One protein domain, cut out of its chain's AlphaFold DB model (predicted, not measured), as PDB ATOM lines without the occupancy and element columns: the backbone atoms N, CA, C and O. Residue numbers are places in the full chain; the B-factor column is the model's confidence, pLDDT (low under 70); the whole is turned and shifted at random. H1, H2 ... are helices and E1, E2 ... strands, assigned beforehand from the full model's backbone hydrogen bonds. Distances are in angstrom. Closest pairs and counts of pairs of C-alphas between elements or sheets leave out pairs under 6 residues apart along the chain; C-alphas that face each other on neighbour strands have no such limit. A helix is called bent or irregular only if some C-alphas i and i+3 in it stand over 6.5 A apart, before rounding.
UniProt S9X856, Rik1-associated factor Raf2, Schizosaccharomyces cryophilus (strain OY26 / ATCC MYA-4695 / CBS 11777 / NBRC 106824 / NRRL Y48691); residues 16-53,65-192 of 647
ATOM      1  N   THR A  16     351.198 100.161 210.395       79.75
ATOM      2  CA  THR A  16     350.699 100.704 209.125       79.75
ATOM      3  C   THR A  16     349.206 100.979 209.239       79.75
ATOM      4  O   THR A  16     348.432 100.063 209.496       79.75
ATOM      5  N   HIS A  17     348.823 102.237 209.036       82.69
ATOM      6  CA  HIS A  17     347.442 102.716 209.067       82.69
ATOM      7  C   HIS A  17     346.998 103.217 207.691       82.69
ATOM      8  O   HIS A  17     347.823 103.504 206.822       82.69
ATOM      9  N   MET A  18     345.687 103.349 207.520       84.38
ATOM     10  CA  MET A  18     345.052 103.912 206.331       84.38
ATOM     11  C   MET A  18     344.426 105.268 206.678       84.38
ATOM     12  O   MET A  18     343.974 105.457 207.809       84.38
ATOM     13  N   LEU A  19     344.417 106.202 205.727       84.81
ATOM     14  CA  LEU A  19     343.840 107.541 205.873       84.81
ATOM     15  C   LEU A  19     342.818 107.827 204.766       84.81
ATOM     16  O   LEU A  19     343.079 107.554 203.595       84.81
ATOM     17  N   GLN A  20     341.688 108.420 205.143       86.38
ATOM     18  CA  GLN A  20     340.641 108.936 204.251       86.38
ATOM     19  C   GLN A  20     340.413 110.430 204.516       86.38
ATOM     20  O   GLN A  20     340.846 110.945 205.549       86.38
ATOM     21  N   HIS A  21     339.727 111.118 203.600       86.94
ATOM     22  CA  HIS A  21     339.462 112.563 203.679       86.94
ATOM     23  C   HIS A  21     340.740 113.385 203.916       86.94
ATOM     24  O   HIS A  21     340.807 114.239 204.798       86.94
ATOM     25  N   VAL A  22     341.793 113.057 203.163       88.50
ATOM     26  CA  VAL A  22     343.115 113.666 203.302       88.50
ATOM     27  C   VAL A  22     343.169 115.056 202.661       88.50
ATOM     28  O   VAL A  22     342.905 115.194 201.470       88.50
ATOM     29  N   THR A  23     343.603 116.048 203.444       91.12
ATOM     30  CA  THR A  23     343.969 117.409 203.007       91.12
ATOM     31  C   THR A  23     345.461 117.629 203.264       91.12
ATOM     32  O   THR A  23     345.987 117.193 204.296       91.12
ATOM     33  N   ILE A  24     346.166 118.300 202.348       91.81
ATOM     34  CA  ILE A  24     347.611 118.556 202.454       91.81
ATOM     35  C   ILE A  24     347.894 120.042 202.233       91.81
ATOM     36  O   ILE A  24     347.373 120.653 201.302       91.81
ATOM     37  N   THR A  25     348.692 120.620 203.132       90.38
ATOM     38  CA  THR A  25     348.950 122.063 203.225       90.38
ATOM     39  C   THR A  25     350.434 122.384 203.387       90.38
ATOM     40  O   THR A  25     351.188 121.610 203.985       90.38
ATOM     41  N   ASN A  26     350.866 123.533 202.866       90.12
ATOM     42  CA  ASN A  26     352.245 124.015 202.982       90.12
ATOM     43  C   ASN A  26     352.552 124.648 204.360       90.12
ATOM     44  O   ASN A  26     351.755 124.566 205.298       90.12
ATOM     45  N   GLU A  27     353.728 125.271 204.512       84.81
ATOM     46  CA  GLU A  27     354.125 125.928 205.771       84.81
ATOM     47  C   GLU A  27     353.349 127.225 206.092       84.81
ATOM     48  O   GLU A  27     353.444 127.713 207.218       84.81
ATOM     49  N   TYR A  28     352.536 127.729 205.156       87.19
ATOM     50  CA  TYR A  28     351.631 128.878 205.318       87.19
ATOM     51  C   TYR A  28     350.163 128.465 205.538       87.19
ATOM     52  O   TYR A  28     349.348 129.294 205.937       87.19
ATOM     53  N   GLY A  29     349.828 127.183 205.343       83.94
ATOM     54  CA  GLY A  29     348.473 126.637 205.500       83.94
ATOM     55  C   GLY A  29     347.652 126.560 204.208       83.94
ATOM     56  O   GLY A  29     346.498 126.142 204.258       83.94
ATOM     57  N   GLU A  30     348.227 126.919 203.062       90.81
ATOM     58  CA  GLU A  30     347.573 126.837 201.749       90.81
ATOM     59  C   GLU A  30     347.581 125.389 201.236       90.81
ATOM     60  O   GLU A  30     348.527 124.646 201.519       90.81
ATOM     61  N   LEU A  31     346.566 124.984 200.461       90.19
ATOM     62  CA  LEU A  31     346.529 123.660 199.823       90.19
ATOM     63  C   LEU A  31     347.729 123.478 198.881       90.19
ATOM     64  O   LEU A  31     348.124 124.403 198.171       90.19
ATOM     65  N   SER A  32     348.351 122.299 198.885       89.38
ATOM     66  CA  SER A  32     349.542 122.029 198.066       89.38
ATOM     67  C   SER A  32     349.681 120.550 197.725       89.38
ATOM     68  O   SER A  32     349.425 119.689 198.566       89.38
ATOM     69  N   ASP A  33     350.127 120.268 196.500       88.88
ATOM     70  CA  ASP A  33     350.376 118.913 196.011       88.88
ATOM     71  C   ASP A  33     351.451 118.218 196.865       88.88
ATOM     72  O   ASP A  33     352.557 118.726 197.035       88.88
ATOM     73  N   LEU A  34     351.135 117.038 197.405       86.19
ATOM     74  CA  LEU A  34     352.049 116.237 198.226       86.19
ATOM     75  C   LEU A  34     353.418 115.997 197.575       86.19
ATOM     76  O   LEU A  34     354.419 115.868 198.285       86.19
ATOM     77  N   GLU A  35     353.480 115.879 196.255       85.62
ATOM     78  CA  GLU A  35     354.691 115.460 195.558       85.62
ATOM     79  C   GLU A  35     355.766 116.558 195.565       85.62
ATOM     80  O   GLU A  35     356.963 116.259 195.675       85.62
ATOM     81  N   ASP A  36     355.335 117.819 195.646       87.25
ATOM     82  CA  ASP A  36     356.193 118.999 195.783       87.25
ATOM     83  C   ASP A  36     356.888 119.074 197.157       87.25
ATOM     84  O   ASP A  36     357.838 119.840 197.332       87.25
ATOM     85  N   VAL A  37     356.517 118.242 198.146       85.44
ATOM     86  CA  VAL A  37     357.137 118.251 199.493       85.44
ATOM     87  C   VAL A  37     358.644 117.962 199.469       85.44
ATOM     88  O   VAL A  37     359.366 118.272 200.421       85.44
ATOM     89  N   MET A  38     359.131 117.364 198.380       82.81
ATOM     90  CA  MET A  38     360.551 117.103 198.134       82.81
ATOM     91  C   MET A  38     361.327 118.366 197.726       82.81
ATOM     92  O   MET A  38     362.523 118.454 198.012       82.81
ATOM     93  N   GLU A  39     360.653 119.339 197.107       86.56
ATOM     94  CA  GLU A  39     361.210 120.606 196.614       86.56
ATOM     95  C   GLU A  39     360.854 121.819 197.487       86.56
ATOM     96  O   GLU A  39     361.626 122.781 197.557       86.56
ATOM     97  N   HIS A  40     359.702 121.786 198.161       87.69
ATOM     98  CA  HIS A  40     359.108 122.938 198.851       87.69
ATOM     99  C   HIS A  40     358.717 122.660 200.316       87.69
ATOM    100  O   HIS A  40     358.248 123.561 201.008       87.69
ATOM    101  N   GLY A  41     358.961 121.447 200.830       85.44
ATOM    102  CA  GLY A  41     358.648 121.080 202.217       85.44
ATOM    103  C   GLY A  41     359.346 121.942 203.294       85.44
ATOM    104  O   GLY A  41     360.416 122.521 203.055       85.44
ATOM    105  N   PRO A  42     358.792 121.982 204.523       89.50
ATOM    106  CA  PRO A  42     357.883 120.981 205.087       89.50
ATOM    107  C   PRO A  42     356.392 121.254 204.864       89.50
ATOM    108  O   PRO A  42     355.944 122.390 204.963       89.50
ATOM    109  N   PHE A  43     355.619 120.186 204.668       92.12
ATOM    110  CA  PHE A  43     354.154 120.233 204.563       92.12
ATOM    111  C   PHE A  43     353.472 119.588 205.779       92.12
ATOM    112  O   PHE A  43     354.097 118.893 206.588       92.12
ATOM    113  N   THR A  44     352.166 119.799 205.887       89.50
ATOM    114  CA  THR A  44     351.269 119.249 206.902       89.50
ATOM    115  C   THR A  44     350.164 118.449 206.221       89.50
ATOM    116  O   THR A  44     349.539 118.935 205.284       89.50
ATOM    117  N   LEU A  45     349.888 117.241 206.710       89.75
ATOM    118  CA  LEU A  45     348.725 116.447 206.308       89.75
ATOM    119  C   LEU A  45     347.699 116.417 207.440       89.75
ATOM    120  O   LEU A  45     348.067 116.231 208.604       89.75
ATOM    121  N   THR A  46     346.423 116.523 207.093       87.62
ATOM    122  CA  THR A  46     345.280 116.176 207.949       87.62
ATOM    123  C   THR A  46     344.427 115.109 207.271       87.62
ATOM    124  O   THR A  46     344.391 115.040 206.048       87.62
ATOM    125  N   GLY A  47     343.760 114.254 208.045       88.81
ATOM    126  CA  GLY A  47     342.851 113.229 207.519       88.81
ATOM    127  C   GLY A  47     342.285 112.335 208.621       88.81
ATOM    128  O   GLY A  47     342.715 112.417 209.773       88.81
ATOM    129  N   LEU A  48     341.325 111.478 208.282       84.62
ATOM    130  CA  LEU A  48     340.661 110.553 209.207       84.62
ATOM    131  C   LEU A  48     341.329 109.174 209.164       84.62
ATOM    132  O   LEU A  48     341.638 108.662 208.086       84.62
ATOM    133  N   LEU A  49     341.567 108.566 210.330       82.50
ATOM    134  CA  LEU A  49     342.284 107.291 210.434       82.50
ATOM    135  C   LEU A  49     341.333 106.090 210.372       82.50
ATOM    136  O   LEU A  49     340.411 105.957 211.173       82.50
ATOM    137  N   VAL A  50     341.605 105.174 209.444       78.12
ATOM    138  CA  VAL A  50     340.801 103.970 209.201       78.12
ATOM    139  C   VAL A  50     341.523 102.741 209.751       78.12
ATOM    140  O   VAL A  50     342.706 102.519 209.469       78.12
ATOM    141  N   MET A  51     340.812 101.908 210.517       63.34
ATOM    142  CA  MET A  51     341.318 100.593 210.911       63.34
ATOM    143  C   MET A  51     341.139  99.586 209.775       63.34
ATOM    144  O   MET A  51     340.031  99.346 209.301       63.34
ATOM    145  N   SER A  52     342.235  98.932 209.388       51.88
ATOM    146  CA  SER A  52     342.180  97.779 208.492       51.88
ATOM    147  C   SER A  52     341.473  96.619 209.197       51.88
ATOM    148  O   SER A  52     342.047  96.002 210.100       51.88
ATOM    149  N   LYS A  53     340.261  96.264 208.747       46.97
ATOM    150  CA  LYS A  53     339.706  94.919 208.985       46.97
ATOM    151  C   LYS A  53     340.757  93.903 208.494       46.97
ATOM    152  O   LYS A  53     341.382  94.118 207.453       46.97
ATOM    153  N   VAL A  65     334.496 104.579 209.491       47.31
ATOM    154  CA  VAL A  65     335.371 105.716 209.792       47.31
ATOM    155  C   VAL A  65     335.421 105.940 211.301       47.31
ATOM    156  O   VAL A  65     334.471 106.429 211.913       47.31
ATOM    157  N   LEU A  66     336.558 105.613 211.913       49.81
ATOM    158  CA  LEU A  66     336.861 106.016 213.282       49.81
ATOM    159  C   LEU A  66     337.188 107.511 213.250       49.81
ATOM    160  O   LEU A  66     338.308 107.901 212.931       49.81
ATOM    161  N   GLY A  67     336.168 108.337 213.506       51.00
ATOM    162  CA  GLY A  67     336.159 109.794 213.322       51.00
ATOM    163  C   GLY A  67     337.115 110.562 214.237       51.00
ATOM    164  O   GLY A  67     336.690 111.324 215.102       51.00
ATOM    165  N   HIS A  68     338.416 110.353 214.068       60.16
ATOM    166  CA  HIS A  68     339.498 111.048 214.752       60.16
ATOM    167  C   HIS A  68     340.440 111.613 213.688       60.16
ATOM    168  O   HIS A  68     341.145 110.870 213.003       60.16
ATOM    169  N   SER A  69     340.436 112.941 213.545       76.25
ATOM    170  CA  SER A  69     341.346 113.638 212.638       76.25
ATOM    171  C   SER A  69     342.773 113.585 213.180       76.25
ATOM    172  O   SER A  69     343.037 114.006 214.308       76.25
ATOM    173  N   ILE A  70     343.697 113.059 212.379       85.12
ATOM    174  CA  ILE A  70     345.127 113.032 212.680       85.12
ATOM    175  C   ILE A  70     345.849 114.109 211.868       85.12
ATOM    176  O   ILE A  70     345.766 114.148 210.642       85.12
ATOM    177  N   LYS A  71     346.611 114.960 212.563       86.75
ATOM    178  CA  LYS A  71     347.523 115.935 211.955       86.75
ATOM    179  C   LYS A  71     348.942 115.370 211.944       86.75
ATOM    180  O   LYS A  71     349.515 115.103 212.999       86.75
ATOM    181  N   ILE A  72     349.521 115.195 210.759       85.38
ATOM    182  CA  ILE A  72     350.897 114.730 210.560       85.38
ATOM    183  C   ILE A  72     351.729 115.909 210.058       85.38
ATOM    184  O   ILE A  72     351.577 116.355 208.924       85.38
ATOM    185  N   SER A  73     352.624 116.410 210.906       83.88
ATOM    186  CA  SER A  73     353.537 117.505 210.576       83.88
ATOM    187  C   SER A  73     354.817 117.399 211.420       83.88
ATOM    188  O   SER A  73     354.734 116.945 212.565       83.88
ATOM    189  N   PRO A  74     356.000 117.789 210.909       85.94
ATOM    190  CA  PRO A  74     356.285 118.178 209.527       85.94
ATOM    191  C   PRO A  74     356.557 116.968 208.615       85.94
ATOM    192  O   PRO A  74     357.402 116.113 208.913       85.94
ATOM    193  N   ILE A  75     355.895 116.923 207.458       84.56
ATOM    194  CA  ILE A  75     356.204 116.000 206.359       84.56
ATOM    195  C   ILE A  75     357.315 116.613 205.503       84.56
ATOM    196  O   ILE A  75     357.296 117.793 205.174       84.56
ATOM    197  N   TRP A  76     358.300 115.789 205.150       82.25
ATOM    198  CA  TRP A  76     359.497 116.178 204.386       82.25
ATOM    199  C   TRP A  76     359.820 115.199 203.240       82.25
ATOM    200  O   TRP A  76     360.929 115.207 202.706       82.25
ATOM    201  N   THR A  77     358.956 114.203 203.037       83.69
ATOM    202  CA  THR A  77     359.148 113.057 202.140       83.69
ATOM    203  C   THR A  77     357.911 112.168 202.219       83.69
ATOM    204  O   THR A  77     357.420 111.869 203.310       83.69
ATOM    205  N   PHE A  78     357.462 111.720 201.054       85.56
ATOM    206  CA  PHE A  78     356.595 110.562 200.867       85.56
ATOM    207  C   PHE A  78     357.429 109.402 200.297       85.56
ATOM    208  O   PHE A  78     358.630 109.541 200.049       85.56
ATOM    209  N   SER A  79     356.791 108.253 200.105       81.94
ATOM    210  CA  SER A  79     357.300 107.119 199.336       81.94
ATOM    211  C   SER A  79     356.197 106.624 198.412       81.94
ATOM    212  O   SER A  79     355.031 106.613 198.800       81.94
ATOM    213  N   LEU A  80     356.570 106.154 197.226       82.56
ATOM    214  CA  LEU A  80     355.671 105.429 196.329       82.56
ATOM    215  C   LEU A  80     355.798 103.920 196.558       82.56
ATOM    216  O   LEU A  80     356.876 103.433 196.919       82.56
ATOM    217  N   ARG A  81     354.707 103.178 196.348       81.44
ATOM    218  CA  ARG A  81     354.710 101.710 196.331       81.44
ATOM    219  C   ARG A  81     353.843 101.172 195.193       81.44
ATOM    220  O   ARG A  81     352.659 101.478 195.129       81.44
ATOM    221  N   ASP A  82     354.448 100.344 194.346       79.88
ATOM    222  CA  ASP A  82     353.806  99.716 193.185       79.88
ATOM    223  C   ASP A  82     352.629  98.822 193.595       79.88
ATOM    224  O   ASP A  82     352.768  97.986 194.496       79.88
ATOM    225  N   GLU A  83     351.508  98.945 192.884       77.75
ATOM    226  CA  GLU A  83     350.328  98.108 193.069       77.75
ATOM    227  C   GLU A  83     349.815  97.548 191.742       77.75
ATOM    228  O   GLU A  83     349.050  98.159 191.000       77.75
ATOM    229  N   PHE A  84     350.233  96.313 191.471       73.50
ATOM    230  CA  PHE A  84     349.993  95.614 190.209       73.50
ATOM    231  C   PHE A  84     348.523  95.241 189.942       73.50
ATOM    232  O   PHE A  84     348.221  94.794 188.843       73.50
ATOM    233  N   LYS A  85     347.614  95.408 190.917       73.81
ATOM    234  CA  LYS A  85     346.166  95.179 190.738       73.81
ATOM    235  C   LYS A  85     345.429  96.381 190.147       73.81
ATOM    236  O   LYS A  85     344.469  96.196 189.415       73.81
ATOM    237  N   GLU A  86     345.863  97.589 190.498       69.94
ATOM    238  CA  GLU A  86     345.215  98.861 190.136       69.94
ATOM    239  C   GLU A  86     346.006  99.615 189.042       69.94
ATOM    240  O   GLU A  86     345.718 100.768 188.744       69.94
ATOM    241  N   GLU A  87     347.041  98.971 188.483       75.62
ATOM    242  CA  GLU A  87     348.060  99.541 187.587       75.62
ATOM    243  C   GLU A  87     348.553 100.948 188.008       75.62
ATOM    244  O   GLU A  87     348.657 101.870 187.197       75.62
ATOM    245  N   THR A  88     348.867 101.111 189.301       77.25
ATOM    246  CA  THR A  88     349.196 102.411 189.914       77.25
ATOM    247  C   THR A  88     350.293 102.315 190.989       77.25
ATOM    248  O   THR A  88     350.823 101.241 191.290       77.25
ATOM    249  N   THR A  89     350.649 103.453 191.593       75.75
ATOM    250  CA  THR A  89     351.514 103.544 192.781       75.75
ATOM    251  C   THR A  89     350.781 104.225 193.942       75.75
ATOM    252  O   THR A  89     350.354 105.370 193.825       75.75
ATOM    253  N   LYS A  90     350.645 103.543 195.090       78.88
ATOM    254  CA  LYS A  90     350.026 104.123 196.298       78.88
ATOM    255  C   LYS A  90     351.021 104.957 197.110       78.88
ATOM    256  O   LYS A  90     352.180 104.573 197.301       78.88
ATOM    257  N   LEU A  91     350.528 106.080 197.635       84.00
ATOM    258  CA  LEU A  91     351.280 107.084 198.395       84.00
ATOM    259  C   LEU A  91     351.424 106.678 199.865       84.00
ATOM    260  O   LEU A  91     350.439 106.390 200.550       84.00
ATOM    261  N   TRP A  92     352.663 106.656 200.354       85.06
ATOM    262  CA  TRP A  92     353.016 106.244 201.712       85.06
ATOM    263  C   TRP A  92     353.710 107.389 202.461       85.06
ATOM    264  O   TRP A  92     354.855 107.736 202.162       85.06
ATOM    265  N   ILE A  93     353.066 107.930 203.498       83.81
ATOM    266  CA  ILE A  93     353.705 108.864 204.436       83.81
ATOM    267  C   ILE A  93     354.429 108.062 205.517       83.81
ATOM    268  O   ILE A  93     353.823 107.290 206.266       83.81
ATOM    269  N   ILE A  94     355.750 108.232 205.599       81.44
ATOM    270  CA  ILE A  94     356.615 107.450 206.489       81.44
ATOM    271  C   ILE A  94     357.125 108.331 207.631       81.44
ATOM    272  O   ILE A  94     358.034 109.144 207.465       81.44
ATOM    273  N   THR A  95     356.575 108.108 208.822       78.44
ATOM    274  CA  THR A  95     357.060 108.707 210.076       78.44
ATOM    275  C   THR A  95     358.082 107.796 210.770       78.44
ATOM    276  O   THR A  95     358.366 106.685 210.308       78.44
ATOM    277  N   SER A  96     358.643 108.245 211.898       72.31
ATOM    278  CA  SER A  96     359.602 107.468 212.702       72.31
ATOM    279  C   SER A  96     359.055 106.103 213.134       72.31
ATOM    280  O   SER A  96     359.780 105.108 213.060       72.31
ATOM    281  N   ASN A  97     357.775 106.056 213.525       73.25
ATOM    282  CA  ASN A  97     357.158 104.902 214.190       73.25
ATOM    283  C   ASN A  97     356.059 104.251 213.327       73.25
ATOM    284  O   ASN A  97     355.885 103.035 213.366       73.25
ATOM    285  N   ARG A  98     355.345 105.050 212.520       79.75
ATOM    286  CA  ARG A  98     354.161 104.644 211.743       79.75
ATOM    287  C   ARG A  98     354.305 104.914 210.247       79.75
ATOM    288  O   ARG A  98     354.990 105.855 209.830       79.75
ATOM    289  N   ARG A  99     353.620 104.108 209.443       84.31
ATOM    290  CA  ARG A  99     353.364 104.333 208.016       84.31
ATOM    291  C   ARG A  99     351.883 104.635 207.824       84.31
ATOM    292  O   ARG A  99     351.051 103.992 208.459       84.31
ATOM    293  N   TYR A 100     351.570 105.570 206.941       84.44
ATOM    294  CA  TYR A 100     350.197 105.918 206.593       84.44
ATOM    295  C   TYR A 100     350.011 105.790 205.084       84.44
ATOM    296  O   TYR A 100     350.792 106.361 204.322       84.44
ATOM    297  N   ILE A 101     349.009 105.017 204.676       85.88
ATOM    298  CA  ILE A 101     348.592 104.844 203.283       85.88
ATOM    299  C   ILE A 101     347.416 105.787 203.041       85.88
ATOM    300  O   ILE A 101     346.438 105.734 203.786       85.88
ATOM    301  N   ILE A 102     347.505 106.641 202.024       85.81
ATOM    302  CA  ILE A 102     346.378 107.487 201.611       85.81
ATOM    303  C   ILE A 102     345.413 106.628 200.781       85.81
ATOM    304  O   ILE A 102     345.852 105.905 199.885       85.81
ATOM    305  N   LEU A 103     344.120 106.676 201.111       82.06
ATOM    306  CA  LEU A 103     343.037 106.038 200.354       82.06
ATOM    307  C   LEU A 103     342.223 107.078 199.576       82.06
ATOM    308  O   LEU A 103     342.049 106.933 198.369       82.06
ATOM    309  N   SER A 104     341.761 108.136 200.252       83.69
ATOM    310  CA  SER A 104     340.966 109.214 199.650       83.69
ATOM    311  C   SER A 104     341.350 110.601 200.165       83.69
ATOM    312  O   SER A 104     341.762 110.774 201.316       83.69
ATOM    313  N   SER A 105     341.169 111.584 199.292       90.12
ATOM    314  CA  SER A 105     341.180 113.025 199.549       90.12
ATOM    315  C   SER A 105     339.913 113.510 200.256       90.12
ATOM    316  O   SER A 105     338.891 112.823 200.293       90.12
ATOM    317  N   SER A 106     339.987 114.705 200.838       88.00
ATOM    318  CA  SER A 106     338.824 115.547 201.143       88.00
ATOM    319  C   SER A 106     338.291 116.216 199.867       88.00
ATOM    320  O   SER A 106     339.002 116.297 198.867       88.00
ATOM    321  N   GLU A 107     337.058 116.729 199.894       88.12
ATOM    322  CA  GLU A 107     336.439 117.401 198.736       88.12
ATOM    323  C   GLU A 107     337.261 118.618 198.265       88.12
ATOM    324  O   GLU A 107     337.502 118.786 197.074       88.12
ATOM    325  N   GLU A 108     337.784 119.407 199.210       88.62
ATOM    326  CA  GLU A 108     338.678 120.551 198.960       88.62
ATOM    327  C   GLU A 108     340.021 120.160 198.312       88.62
ATOM    328  O   GLU A 108     340.588 120.931 197.540       88.62
ATOM    329  N   TYR A 109     340.536 118.959 198.598       90.94
ATOM    330  CA  TYR A 109     341.830 118.479 198.100       90.94
ATOM    331  C   TYR A 109     341.702 117.558 196.871       90.94
ATOM    332  O   TYR A 109     342.706 117.206 196.246       90.94
ATOM    333  N   GLN A 110     340.475 117.194 196.485       88.94
ATOM    334  CA  GLN A 110     340.174 116.293 195.370       88.94
ATOM    335  C   GLN A 110     340.901 116.659 194.055       88.94
ATOM    336  O   GLN A 110     341.528 115.762 193.488       88.94
ATOM    337  N   PRO A 111     340.949 117.931 193.593       88.62
ATOM    338  CA  PRO A 111     341.598 118.269 192.319       88.62
ATOM    339  C   PRO A 111     343.120 118.061 192.325       88.62
ATOM    340  O   PRO A 111     343.713 117.752 191.291       88.62
ATOM    341  N   TYR A 112     343.764 118.213 193.488       88.75
ATOM    342  CA  TYR A 112     345.186 117.908 193.659       88.75
ATOM    343  C   TYR A 112     345.405 116.393 193.674       88.75
ATOM    344  O   TYR A 112     346.299 115.886 193.002       88.75
ATOM    345  N   TYR A 113     344.563 115.648 194.395       88.38
ATOM    346  CA  TYR A 113     344.669 114.191 194.474       88.38
ATOM    347  C   TYR A 113     344.448 113.505 193.118       88.38
ATOM    348  O   TYR A 113     345.175 112.570 192.790       88.38
ATOM    349  N   GLU A 114     343.533 114.004 192.287       87.62
ATOM    350  CA  GLU A 114     343.328 113.509 190.918       87.62
ATOM    351  C   GLU A 114     344.564 113.713 190.030       87.62
ATOM    352  O   GLU A 114     344.979 112.777 189.340       87.62
ATOM    353  N   GLN A 115     345.221 114.877 190.103       89.44
ATOM    354  CA  GLN A 115     346.495 115.103 189.406       89.44
ATOM    355  C   GLN A 115     347.599 114.171 189.918       89.44
ATOM    356  O   GLN A 115     348.366 113.634 189.121       89.44
ATOM    357  N   ILE A 116     347.666 113.929 191.228       89.38
ATOM    358  CA  ILE A 116     348.630 112.994 191.823       89.38
ATOM    359  C   ILE A 116     348.364 111.556 191.345       89.38
ATOM    360  O   ILE A 116     349.310 110.835 191.024       89.38
ATOM    361  N   LEU A 117     347.106 111.119 191.237       88.38
ATOM    362  CA  LEU A 117     346.762 109.798 190.691       88.38
ATOM    363  C   LEU A 117     347.140 109.673 189.204       88.38
ATOM    364  O   LEU A 117     347.685 108.647 188.790       88.38
ATOM    365  N   GLU A 118     346.911 110.722 188.410       89.69
ATOM    366  CA  GLU A 118     347.300 110.802 186.996       89.69
ATOM    367  C   GLU A 118     348.832 110.706 186.822       89.69
ATOM    368  O   GLU A 118     349.315 109.857 186.064       89.69
ATOM    369  N   LYS A 119     349.598 111.492 187.596       90.81
ATOM    370  CA  LYS A 119     351.072 111.440 187.688       90.81
ATOM    371  C   LYS A 119     351.572 110.036 188.038       90.81
ATOM    372  O   LYS A 119     352.436 109.483 187.351       90.81
ATOM    373  N   ASN A 120     351.010 109.432 189.084       89.50
ATOM    374  CA  ASN A 120     351.447 108.134 189.599       89.50
ATOM    375  C   ASN A 120     351.123 106.967 188.659       89.50
ATOM    376  O   ASN A 120     351.951 106.060 188.510       89.50
ATOM    377  N   ARG A 121     349.980 106.998 187.960       89.25
ATOM    378  CA  ARG A 121     349.662 106.019 186.909       89.25
ATOM    379  C   ARG A 121     350.597 106.165 185.706       89.25
ATOM    380  O   ARG A 121     351.142 105.162 185.247       89.25
ATOM    381  N   LEU A 122     350.860 107.392 185.246       90.50
ATOM    382  CA  LEU A 122     351.807 107.659 184.156       90.50
ATOM    383  C   LEU A 122     353.212 107.122 184.477       90.50
ATOM    384  O   LEU A 122     353.813 106.404 183.673       90.50
ATOM    385  N   PHE A 123     353.722 107.410 185.678       90.94
ATOM    386  CA  PHE A 123     355.024 106.906 186.115       90.94
ATOM    387  C   PHE A 123     355.040 105.381 186.287       90.94
ATOM    388  O   PHE A 123     356.026 104.751 185.905       90.94
ATOM    389  N   PHE A 124     353.962 104.760 186.780       89.75
ATOM    390  CA  PHE A 124     353.848 103.298 186.864       89.75
ATOM    391  C   PHE A 124     353.911 102.627 185.480       89.75
ATOM    392  O   PHE A 124     354.646 101.648 185.319       89.75
ATOM    393  N   VAL A 125     353.216 103.167 184.470       90.56
ATOM    394  CA  VAL A 125     353.272 102.667 183.081       90.56
ATOM    395  C   VAL A 125     354.697 102.751 182.531       90.56
ATOM    396  O   VAL A 125     355.257 101.732 182.117       90.56
ATOM    397  N   LEU A 126     355.325 103.931 182.597       87.25
ATOM    398  CA  LEU A 126     356.699 104.150 182.122       87.25
ATOM    399  C   LEU A 126     357.710 103.243 182.846       87.25
ATOM    400  O   LEU A 126     358.588 102.648 182.219       87.25
ATOM    401  N   LYS A 127     357.565 103.090 184.168       87.19
ATOM    402  CA  LYS A 127     358.411 102.236 185.013       87.19
ATOM    403  C   LYS A 127     358.269 100.757 184.663       87.19
ATOM    404  O   LYS A 127     359.273 100.045 184.627       87.19
ATOM    405  N   ASN A 128     357.055 100.285 184.389       86.25
ATOM    406  CA  ASN A 128     356.838  98.904 183.968       86.25
ATOM    407  C   ASN A 128     357.337  98.645 182.549       86.25
ATOM    408  O   ASN A 128     357.937  97.595 182.335       86.25
ATOM    409  N   LYS A 129     357.175  99.591 181.613       86.44
ATOM    410  CA  LYS A 129     357.765  99.488 180.271       86.44
ATOM    411  C   LYS A 129     359.288  99.367 180.350       86.44
ATOM    412  O   LYS A 129     359.843  98.396 179.844       86.44
ATOM    413  N   PHE A 130     359.943 100.252 181.104       79.38
ATOM    414  CA  PHE A 130     361.389 100.173 181.333       79.38
ATOM    415  C   PHE A 130     361.817  98.858 181.998       79.38
ATOM    416  O   PHE A 130     362.782  98.224 181.576       79.38
ATOM    417  N   LYS A 131     361.070  98.386 183.001       77.62
ATOM    418  CA  LYS A 131     361.341  97.101 183.659       77.62
ATOM    419  C   LYS A 131     361.183  95.904 182.709       77.62
ATOM    420  O   LYS A 131     361.961  94.961 182.812       77.62
ATOM    421  N   GLN A 132     360.199  95.920 181.808       73.31
ATOM    422  CA  GLN A 132     360.013  94.871 180.799       73.31
ATOM    423  C   GLN A 132     361.153  94.869 179.778       73.31
ATOM    424  O   GLN A 132     361.691  93.806 179.483       73.31
ATOM    425  N   ASP A 133     361.557  96.041 179.294       66.06
ATOM    426  CA  ASP A 133     362.686  96.210 178.373       66.06
ATOM    427  C   ASP A 133     364.011  95.722 178.999       66.06
ATOM    428  O   ASP A 133     364.736  94.934 178.389       66.06
ATOM    429  N   MET A 134     364.280  96.087 180.260       64.31
ATOM    430  CA  MET A 134     365.432  95.587 181.028       64.31
ATOM    431  C   MET A 134     365.411  94.059 181.194       64.31
ATOM    432  O   MET A 134     366.444  93.411 181.049       64.31
ATOM    433  N   VAL A 135     364.245  93.457 181.461       66.50
ATOM    434  CA  VAL A 135     364.092  91.989 181.565       66.50
ATOM    435  C   VAL A 135     364.245  91.294 180.205       66.50
ATOM    436  O   VAL A 135     364.718  90.161 180.153       66.50
ATOM    437  N   ARG A 136     363.894  91.966 179.103       68.69
ATOM    438  CA  ARG A 136     364.126  91.500 177.725       68.69
ATOM    439  C   ARG A 136     365.579  91.671 177.262       68.69
ATOM    440  O   ARG A 136     365.928  91.141 176.213       68.69
ATOM    441  N   GLY A 137     366.408  92.410 178.004       53.97
ATOM    442  CA  GLY A 137     367.783  92.736 177.614       53.97
ATOM    443  C   GLY A 137     367.889  93.710 176.434       53.97
ATOM    444  O   GLY A 137     368.955  93.821 175.834       53.97
ATOM    445  N   HIS A 138     366.802  94.405 176.083       62.62
ATOM    446  CA  HIS A 138     366.760  95.341 174.961       62.62
ATOM    447  C   HIS A 138     365.891  96.552 175.311       62.62
ATOM    448  O   HIS A 138     364.679  96.433 175.494       62.62
ATOM    449  N   LEU A 139     366.535  97.717 175.395       64.44
ATOM    450  CA  LEU A 139     365.888  98.997 175.663       64.44
ATOM    451  C   LEU A 139     365.319  99.574 174.371       64.44
ATOM    452  O   LEU A 139     366.073  99.878 173.448       64.44
ATOM    453  N   GLN A 140     363.995  99.717 174.315       62.66
ATOM    454  CA  GLN A 140     363.321 100.292 173.153       62.66
ATOM    455  C   GLN A 140     363.417 101.826 173.173       62.66
ATOM    456  O   GLN A 140     363.696 102.437 174.209       62.66
ATOM    457  N   ASP A 141     363.218 102.443 172.011       70.56
ATOM    458  CA  ASP A 141     363.311 103.892 171.832       70.56
ATOM    459  C   ASP A 141     362.221 104.674 172.589       70.56
ATOM    460  O   ASP A 141     361.288 104.120 173.162       70.56
ATOM    461  N   TYR A 142     362.346 106.003 172.615       71.19
ATOM    462  CA  TYR A 142     361.361 106.874 173.263       71.19
ATOM    463  C   TYR A 142     359.961 106.745 172.642       71.19
ATOM    464  O   TYR A 142     358.975 106.814 173.372       71.19
ATOM    465  N   ASP A 143     359.862 106.540 171.326       73.88
ATOM    466  CA  ASP A 143     358.580 106.536 170.619       73.88
ATOM    467  C   ASP A 143     357.751 105.298 171.034       73.88
ATOM    468  O   ASP A 143     356.579 105.434 171.381       73.88
ATOM    469  N   SER A 144     358.388 104.134 171.227       81.69
ATOM    470  CA  SER A 144     357.791 102.941 171.859       81.69
ATOM    471  C   SER A 144     357.177 103.207 173.247       81.69
ATOM    472  O   SER A 144     356.169 102.595 173.620       81.69
ATOM    473  N   TYR A 145     357.755 104.119 174.035       84.44
ATOM    474  CA  TYR A 145     357.221 104.487 175.353       84.44
ATOM    475  C   TYR A 145     356.000 105.401 175.207       84.44
ATOM    476  O   TYR A 145     355.068 105.276 176.001       84.44
ATOM    477  N   ILE A 146     355.956 106.252 174.176       77.00
ATOM    478  CA  ILE A 146     354.770 107.049 173.832       77.00
ATOM    479  C   ILE A 146     353.612 106.142 173.408       77.00
ATOM    480  O   ILE A 146     352.523 106.278 173.969       77.00
ATOM    481  N   SER A 147     353.843 105.170 172.518       85.38
ATOM    482  CA  SER A 147     352.824 104.181 172.129       85.38
ATOM    483  C   SER A 147     352.293 103.420 173.349       85.38
ATOM    484  O   SER A 147     351.082 103.321 173.550       85.38
ATOM    485  N   THR A 148     353.198 102.964 174.229       91.50
ATOM    486  CA  THR A 148     352.835 102.249 175.467       91.50
ATOM    487  C   THR A 148     352.000 103.116 176.417       91.50
ATOM    488  O   THR A 148     351.052 102.621 177.024       91.50
ATOM    489  N   VAL A 149     352.323 104.407 176.566       87.25
ATOM    490  CA  VAL A 149     351.527 105.339 177.384       87.25
ATOM    491  C   VAL A 149     350.166 105.607 176.744       87.25
ATOM    492  O   VAL A 149     349.167 105.606 177.462       87.25
ATOM    493  N   SER A 150     350.095 105.776 175.420       90.69
ATOM    494  CA  SER A 150     348.824 105.983 174.716       90.69
ATOM    495  C   SER A 150     347.875 104.798 174.904       90.69
ATOM    496  O   SER A 150     346.712 105.002 175.247       90.69
ATOM    497  N   GLU A 151     348.383 103.571 174.753       91.44
ATOM    498  CA  GLU A 151     347.636 102.333 174.997       91.44
ATOM    499  C   GLU A 151     347.216 102.223 176.474       91.44
ATOM    500  O   GLU A 151     346.029 102.175 176.790       91.44
ATOM    501  N   ARG A 152     348.175 102.230 177.410       91.56
ATOM    502  CA  ARG A 152     347.921 101.921 178.832       91.56
ATOM    503  C   ARG A 152     347.194 103.007 179.615       91.56
ATOM    504  O   ARG A 152     346.695 102.731 180.711       91.56
ATOM    505  N   MET A 153     347.117 104.225 179.090       89.81
ATOM    506  CA  MET A 153     346.301 105.299 179.661       89.81
ATOM    507  C   MET A 153     345.012 105.572 178.873       89.81
ATOM    508  O   MET A 153     344.292 106.499 179.233       89.81
ATOM    509  N   ASN A 154     344.669 104.732 177.886       90.25
ATOM    510  CA  ASN A 154     343.467 104.849 177.048       90.25
ATOM    511  C   ASN A 154     343.348 106.230 176.366       90.25
ATOM    512  O   ASN A 154     342.271 106.827 176.329       90.25
ATOM    513  N   LEU A 155     344.465 106.767 175.868       84.62
ATOM    514  CA  LEU A 155     344.524 108.103 175.275       84.62
ATOM    515  C   LEU A 155     344.190 108.055 173.782       84.62
ATOM    516  O   LEU A 155     344.591 107.134 173.073       84.62
ATOM    517  N   ALA A 156     343.500 109.089 173.294       78.25
ATOM    518  CA  ALA A 156     342.998 109.148 171.919       78.25
ATOM    519  C   ALA A 156     344.096 109.142 170.835       78.25
ATOM    520  O   ALA A 156     343.810 108.817 169.685       78.25
ATOM    521  N   SER A 157     345.336 109.516 171.173       76.50
ATOM    522  CA  SER A 157     346.504 109.365 170.297       76.50
ATOM    523  C   SER A 157     347.825 109.547 171.050       76.50
ATOM    524  O   SER A 157     347.873 110.151 172.123       76.50
ATOM    525  N   GLU A 158     348.922 109.128 170.420       66.38
ATOM    526  CA  GLU A 158     350.298 109.341 170.889       66.38
ATOM    527  C   GLU A 158     350.633 110.821 171.145       66.38
ATOM    528  O   GLU A 158     351.387 111.145 172.059       66.38
ATOM    529  N   TYR A 159     350.003 111.746 170.414       65.31
ATOM    530  CA  TYR A 159     350.117 113.182 170.682       65.31
ATOM    531  C   TYR A 159     349.567 113.560 172.070       65.31
ATOM    532  O   TYR A 159     350.196 114.331 172.794       65.31
ATOM    533  N   HIS A 160     348.451 112.959 172.499       67.31
ATOM    534  CA  HIS A 160     347.925 113.144 173.856       67.31
ATOM    535  C   HIS A 160     348.841 112.513 174.916       67.31
ATOM    536  O   HIS A 160     348.979 113.074 176.002       67.31
ATOM    537  N   ALA A 161     349.518 111.401 174.607       62.47
ATOM    538  CA  ALA A 161     350.542 110.828 175.485       62.47
ATOM    539  C   ALA A 161     351.749 111.773 175.653       62.47
ATOM    540  O   ALA A 161     352.215 111.973 176.775       62.47
ATOM    541  N   ILE A 162     352.209 112.421 174.576       69.38
ATOM    542  CA  ILE A 162     353.264 113.448 174.631       69.38
ATOM    543  C   ILE A 162     352.816 114.649 175.477       69.38
ATOM    544  O   ILE A 162     353.565 115.069 176.361       69.38
ATOM    545  N   LEU A 163     351.601 115.170 175.270       68.94
ATOM    546  CA  LEU A 163     351.059 116.272 176.078       68.94
ATOM    547  C   LEU A 163     350.941 115.902 177.565       68.94
ATOM    548  O   LEU A 163     351.285 116.709 178.426       68.94
ATOM    549  N   LEU A 164     350.518 114.676 177.885       70.81
ATOM    550  CA  LEU A 164     350.428 114.185 179.263       70.81
ATOM    551  C   LEU A 164     351.812 114.065 179.931       70.81
ATOM    552  O   LEU A 164     351.975 114.407 181.103       70.81
ATOM    553  N   ILE A 165     352.828 113.639 179.175       78.31
ATOM    554  CA  ILE A 165     354.226 113.594 179.629       78.31
ATOM    555  C   ILE A 165     354.799 115.004 179.819       78.31
ATOM    556  O   ILE A 165     355.535 115.222 180.778       78.31
ATOM    557  N   GLN A 166     354.440 115.969 178.968       75.62
ATOM    558  CA  GLN A 166     354.829 117.377 179.122       75.62
ATOM    559  C   GLN A 166     354.157 118.030 180.342       75.62
ATOM    560  O   GLN A 166     354.840 118.678 181.134       75.62
ATOM    561  N   LYS A 167     352.854 117.796 180.550       84.50
ATOM    562  CA  LYS A 167     352.078 118.250 181.721       84.50
ATOM    563  C   LYS A 167     352.728 117.827 183.044       84.50
ATOM    564  O   LYS A 167     352.835 118.634 183.962       84.50
ATOM    565  N   HIS A 168     353.214 116.586 183.120       85.06
ATOM    566  CA  HIS A 168     353.780 115.989 184.343       85.06
ATOM    567  C   HIS A 168     355.307 115.863 184.343       85.06
ATOM    568  O   HIS A 168     355.893 115.146 185.160       85.06
ATOM    569  N   LEU A 169     355.973 116.585 183.446       82.25
ATOM    570  CA  LEU A 169     357.394 116.422 183.156       82.25
ATOM    571  C   LEU A 169     358.297 116.636 184.374       82.25
ATOM    572  O   LEU A 169     359.229 115.863 184.600       82.25
ATOM    573  N   ARG A 170     358.006 117.663 185.184       84.81
ATOM    574  CA  ARG A 170     358.780 117.988 186.392       84.81
ATOM    575  C   ARG A 170     358.743 116.843 187.406       84.81
ATOM    576  O   ARG A 170     359.786 116.456 187.927       84.81
ATOM    577  N   PHE A 171     357.569 116.245 187.609       87.31
ATOM    578  CA  PHE A 171     357.395 115.070 188.464       87.31
ATOM    579  C   PHE A 171     358.148 113.847 187.915       87.31
ATOM    580  O   PHE A 171     358.881 113.195 188.659       87.31
ATOM    581  N   LEU A 172     358.042 113.560 186.612       85.44
ATOM    582  CA  LEU A 172     358.783 112.450 185.997       85.44
ATOM    583  C   LEU A 172     360.301 112.631 186.165       85.44
ATOM    584  O   LEU A 172     360.994 111.695 186.566       85.44
ATOM    585  N   LEU A 173     360.817 113.843 185.949       81.00
ATOM    586  CA  LEU A 173     362.223 114.182 186.174       81.00
ATOM    587  C   LEU A 173     362.631 114.037 187.647       81.00
ATOM    588  O   LEU A 173     363.675 113.445 187.926       81.00
ATOM    589  N   LEU A 174     361.808 114.500 188.591       83.75
ATOM    590  CA  LEU A 174     362.013 114.333 190.034       83.75
ATOM    591  C   LEU A 174     362.128 112.846 190.427       83.75
ATOM    592  O   LEU A 174     363.060 112.467 191.144       83.75
ATOM    593  N   GLN A 175     361.238 111.987 189.919       82.75
ATOM    594  CA  GLN A 175     361.242 110.549 190.220       82.75
ATOM    595  C   GLN A 175     362.373 109.785 189.514       82.75
ATOM    596  O   GLN A 175     362.962 108.874 190.104       82.75
ATOM    597  N   MET A 176     362.713 110.132 188.270       76.38
ATOM    598  CA  MET A 176     363.735 109.423 187.485       76.38
ATOM    599  C   MET A 176     365.168 109.874 187.801       76.38
ATOM    600  O   MET A 176     366.080 109.049 187.765       76.38
ATOM    601  N   THR A 177     365.383 111.145 188.157       71.06
ATOM    602  CA  THR A 177     366.721 111.686 188.481       71.06
ATOM    603  C   THR A 177     367.081 111.630 189.969       71.06
ATOM    604  O   THR A 177     368.199 111.989 190.345       71.06
ATOM    605  N   SER A 178     366.184 111.135 190.832       67.19
ATOM    606  CA  SER A 178     366.473 110.955 192.259       67.19
ATOM    607  C   SER A 178     367.726 110.087 192.467       67.19
ATOM    608  O   SER A 178     367.930 109.093 191.773       67.19
ATOM    609  N   ALA A 179     368.555 110.393 193.471       53.53
ATOM    610  CA  ALA A 179     369.783 109.628 193.740       53.53
ATOM    611  C   ALA A 179     369.542 108.116 193.977       53.53
ATOM    612  O   ALA A 179     370.426 107.294 193.748       53.53
ATOM    613  N   THR A 180     368.335 107.744 194.410       55.59
ATOM    614  CA  THR A 180     367.881 106.361 194.619       55.59
ATOM    615  C   THR A 180     367.430 105.633 193.348       55.59
ATOM    616  O   THR A 180     367.260 104.420 193.398       55.59
ATOM    617  N   SER A 181     367.237 106.334 192.227       54.88
ATOM    618  CA  SER A 181     366.655 105.791 190.988       54.88
ATOM    619  C   SER A 181     367.449 106.133 189.718       54.88
ATOM    620  O   SER A 181     367.386 105.375 188.754       54.88
ATOM    621  N   LEU A 182     368.256 107.198 189.713       56.09
ATOM    622  CA  LEU A 182     369.031 107.648 188.551       56.09
ATOM    623  C   LEU A 182     369.974 106.571 187.996       56.09
ATOM    624  O   LEU A 182     370.113 106.455 186.786       56.09
ATOM    625  N   HIS A 183     370.581 105.748 188.855       53.81
ATOM    626  CA  HIS A 183     371.451 104.644 188.427       53.81
ATOM    627  C   HIS A 183     370.702 103.509 187.700       53.81
ATOM    628  O   HIS A 183     371.341 102.683 187.063       53.81
ATOM    629  N   ILE A 184     369.369 103.473 187.797       62.66
ATOM    630  CA  ILE A 184     368.488 102.549 187.070       62.66
ATOM    631  C   ILE A 184     367.991 103.223 185.784       62.66
ATOM    632  O   ILE A 184     368.008 102.614 184.721       62.66
ATOM    633  N   TRP A 185     367.573 104.491 185.855       60.78
ATOM    634  CA  TRP A 185     366.981 105.196 184.712       60.78
ATOM    635  C   TRP A 185     367.984 105.811 183.727       60.78
ATOM    636  O   TRP A 185     367.588 106.116 182.605       60.78
ATOM    637  N   ALA A 186     369.255 106.013 184.089       61.47
ATOM    638  CA  ALA A 186     370.243 106.668 183.218       61.47
ATOM    639  C   ALA A 186     370.489 105.932 181.886       61.47
ATOM    640  O   ALA A 186     370.906 106.556 180.910       61.47
ATOM    641  N   GLU A 187     370.215 104.629 181.836       60.19
ATOM    642  CA  GLU A 187     370.328 103.800 180.631       60.19
ATOM    643  C   GLU A 187     369.075 103.882 179.740       60.19
ATOM    644  O   GLU A 187     369.145 103.559 178.559       60.19
ATOM    645  N   SER A 188     367.943 104.368 180.266       63.47
ATOM    646  CA  SER A 188     366.669 104.468 179.546       63.47
ATOM    647  C   SER A 188     366.722 105.499 178.406       63.47
ATOM    648  O   SER A 188     366.907 106.690 178.686       63.47
ATOM    649  N   PRO A 189     366.443 105.108 177.144       65.06
ATOM    650  CA  PRO A 189     366.310 106.047 176.027       65.06
ATOM    651  C   PRO A 189     365.234 107.116 176.271       65.06
ATOM    652  O   PRO A 189     365.380 108.260 175.837       65.06
ATOM    653  N   PHE A 190     364.189 106.771 177.036       72.88
ATOM    654  CA  PHE A 190     363.147 107.705 177.458       72.88
ATOM    655  C   PHE A 190     363.709 108.839 178.332       72.88
ATOM    656  O   PHE A 190     363.532 110.015 178.003       72.88
ATOM    657  N   LEU A 191     364.449 108.508 179.402       73.25
ATOM    658  CA  LEU A 191     365.084 109.534 180.238       73.25
ATOM    659  C   LEU A 191     366.160 110.296 179.457       73.25
ATOM    660  O   LEU A 191     366.271 111.503 179.634       73.25
ATOM    661  N   GLN A 192     366.941 109.637 178.598       66.38
ATOM    662  CA  GLN A 192     368.014 110.290 177.838       66.38
ATOM    663  C   GLN A 192     367.480 111.390 176.904       66.38
ATOM    664  O   GLN A 192     367.982 112.515 176.957       66.38
TER     665      GLN A 192
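This is residues 16 to 53 and 65 to 192 of the 647 residues of the protein "Rik1-associated factor Raf2" of Schizosaccharomyces cryophilus (strain OY26 / ATCC MYA-4695 / CBS 11777 / NBRC 106824 / NRRL Y48691) (UniProt S9X856). The model has two lobes: a six-stranded sheet folded back on itself, and a cluster of shorter helices, H3 to H7, with the long helix H2 running from one to the other. H2 crosses one face of the sheet, and the small H1 packs on the same face. The printed part has 166 residues with six named strands and seven named helices, in the order E1 H1 E2 E3 E4 E5 E6 H2 H3 H4 H5 H6 H7. The mixed sheet runs E3 E2 E1 E6 E5 E4, and the class is mixed, helices and strands. The whole is compact, with a radius of gyration of the C-alphas of 17.0 A and spans of 50 by 36 by 33 A.

Find C-alpha 16 at (350.699, 100.704, 209.125); from there E1 runs to residue 25, 22.2 A, and bends by 87 degrees at residue 21. Next come H1, residues 34 to 40, E2, 43 to 50, 21.5 A, E3, 69 to 75, E4, 78 to 83, E5, 88 to 94, 18.8 A, and E6, 98 to 102. H2, residues 107 to 136, starts at C-alpha 107, (336.439, 117.401, 198.736), and is 43.3 A long, with a kink of 27 degrees near residue 114. Then read H3, 142 to 152, 15.4 A, H4, 158 to 167, 14.1 A, H5, 169 to 177, H6, 182 to 185, and H7, 189 to 192, ending at C-alpha 192, (368.014, 110.290, 177.838).

In this folded sheet, one sheet bent into two leaves, E3 and E2 face E6, E5 and E4, with E1 as the hinge. E2 is antiparallel to E3, N 72 to O 45 being 2.8 A, and to E1, N 44 to O 25 being 2.8 A; E1 and E6 are parallel, N 19 to O 101 being 2.8 A. E4 E5 E6 form a meander, antiparallel neighbours in a row, with hairpins at N 92 and O 79, 2.8 A, and N 100 and O 93, 2.9 A. H2 is on the sheet at a height of 8.0 A, and H1 at 7.9 A on the same face. H2 touches H3 with residues 122 to 129 alone, C-alphas 125 and 149 being closest at 6.5 A, at a steep tilt of 55 degrees, opposite ways. H2 and H5 only just touch, with 3 pairs of C-alphas within 8 A, made by H2's residues 119 to 123 alone; the closest, 123 and 172, are 6.7 A apart. H3 touches H4, C-alphas 150 and 161 being closest at 5.2 A, about perpendicular at 84 degrees. H3 and H7 only just touch, with 3 pairs within 8 A, closest C-alphas 142 and 190 at 4.6 A; H5 and H6 only just touch, also with 3 pairs, only at the corner, closest C-alphas 176 and 182 at 5.7 A. Every O i to N i+4 pair is within hydrogen-bond range in H3, H4 and H5, against 24 of 26 in H2 and 1 of 3 in H1, where 2 of 4 O i to N i+3 pairs are; H6 and H7 are too short for an i+4 pair.

The C-alphas farthest apart, those of Gly 67 and His 138, are 51.2 A apart. Look for the cut after residue 53: residues 54 to 64 are not printed, and C-alphas 53 and 65 are 11.7 A apart. Of the links printed whole, E1 to H1 is short and the others are tight. Mean pLDDT of the printed part is 79.3; 35 residues are under 70, among them 133 to 140 and 178 to 189.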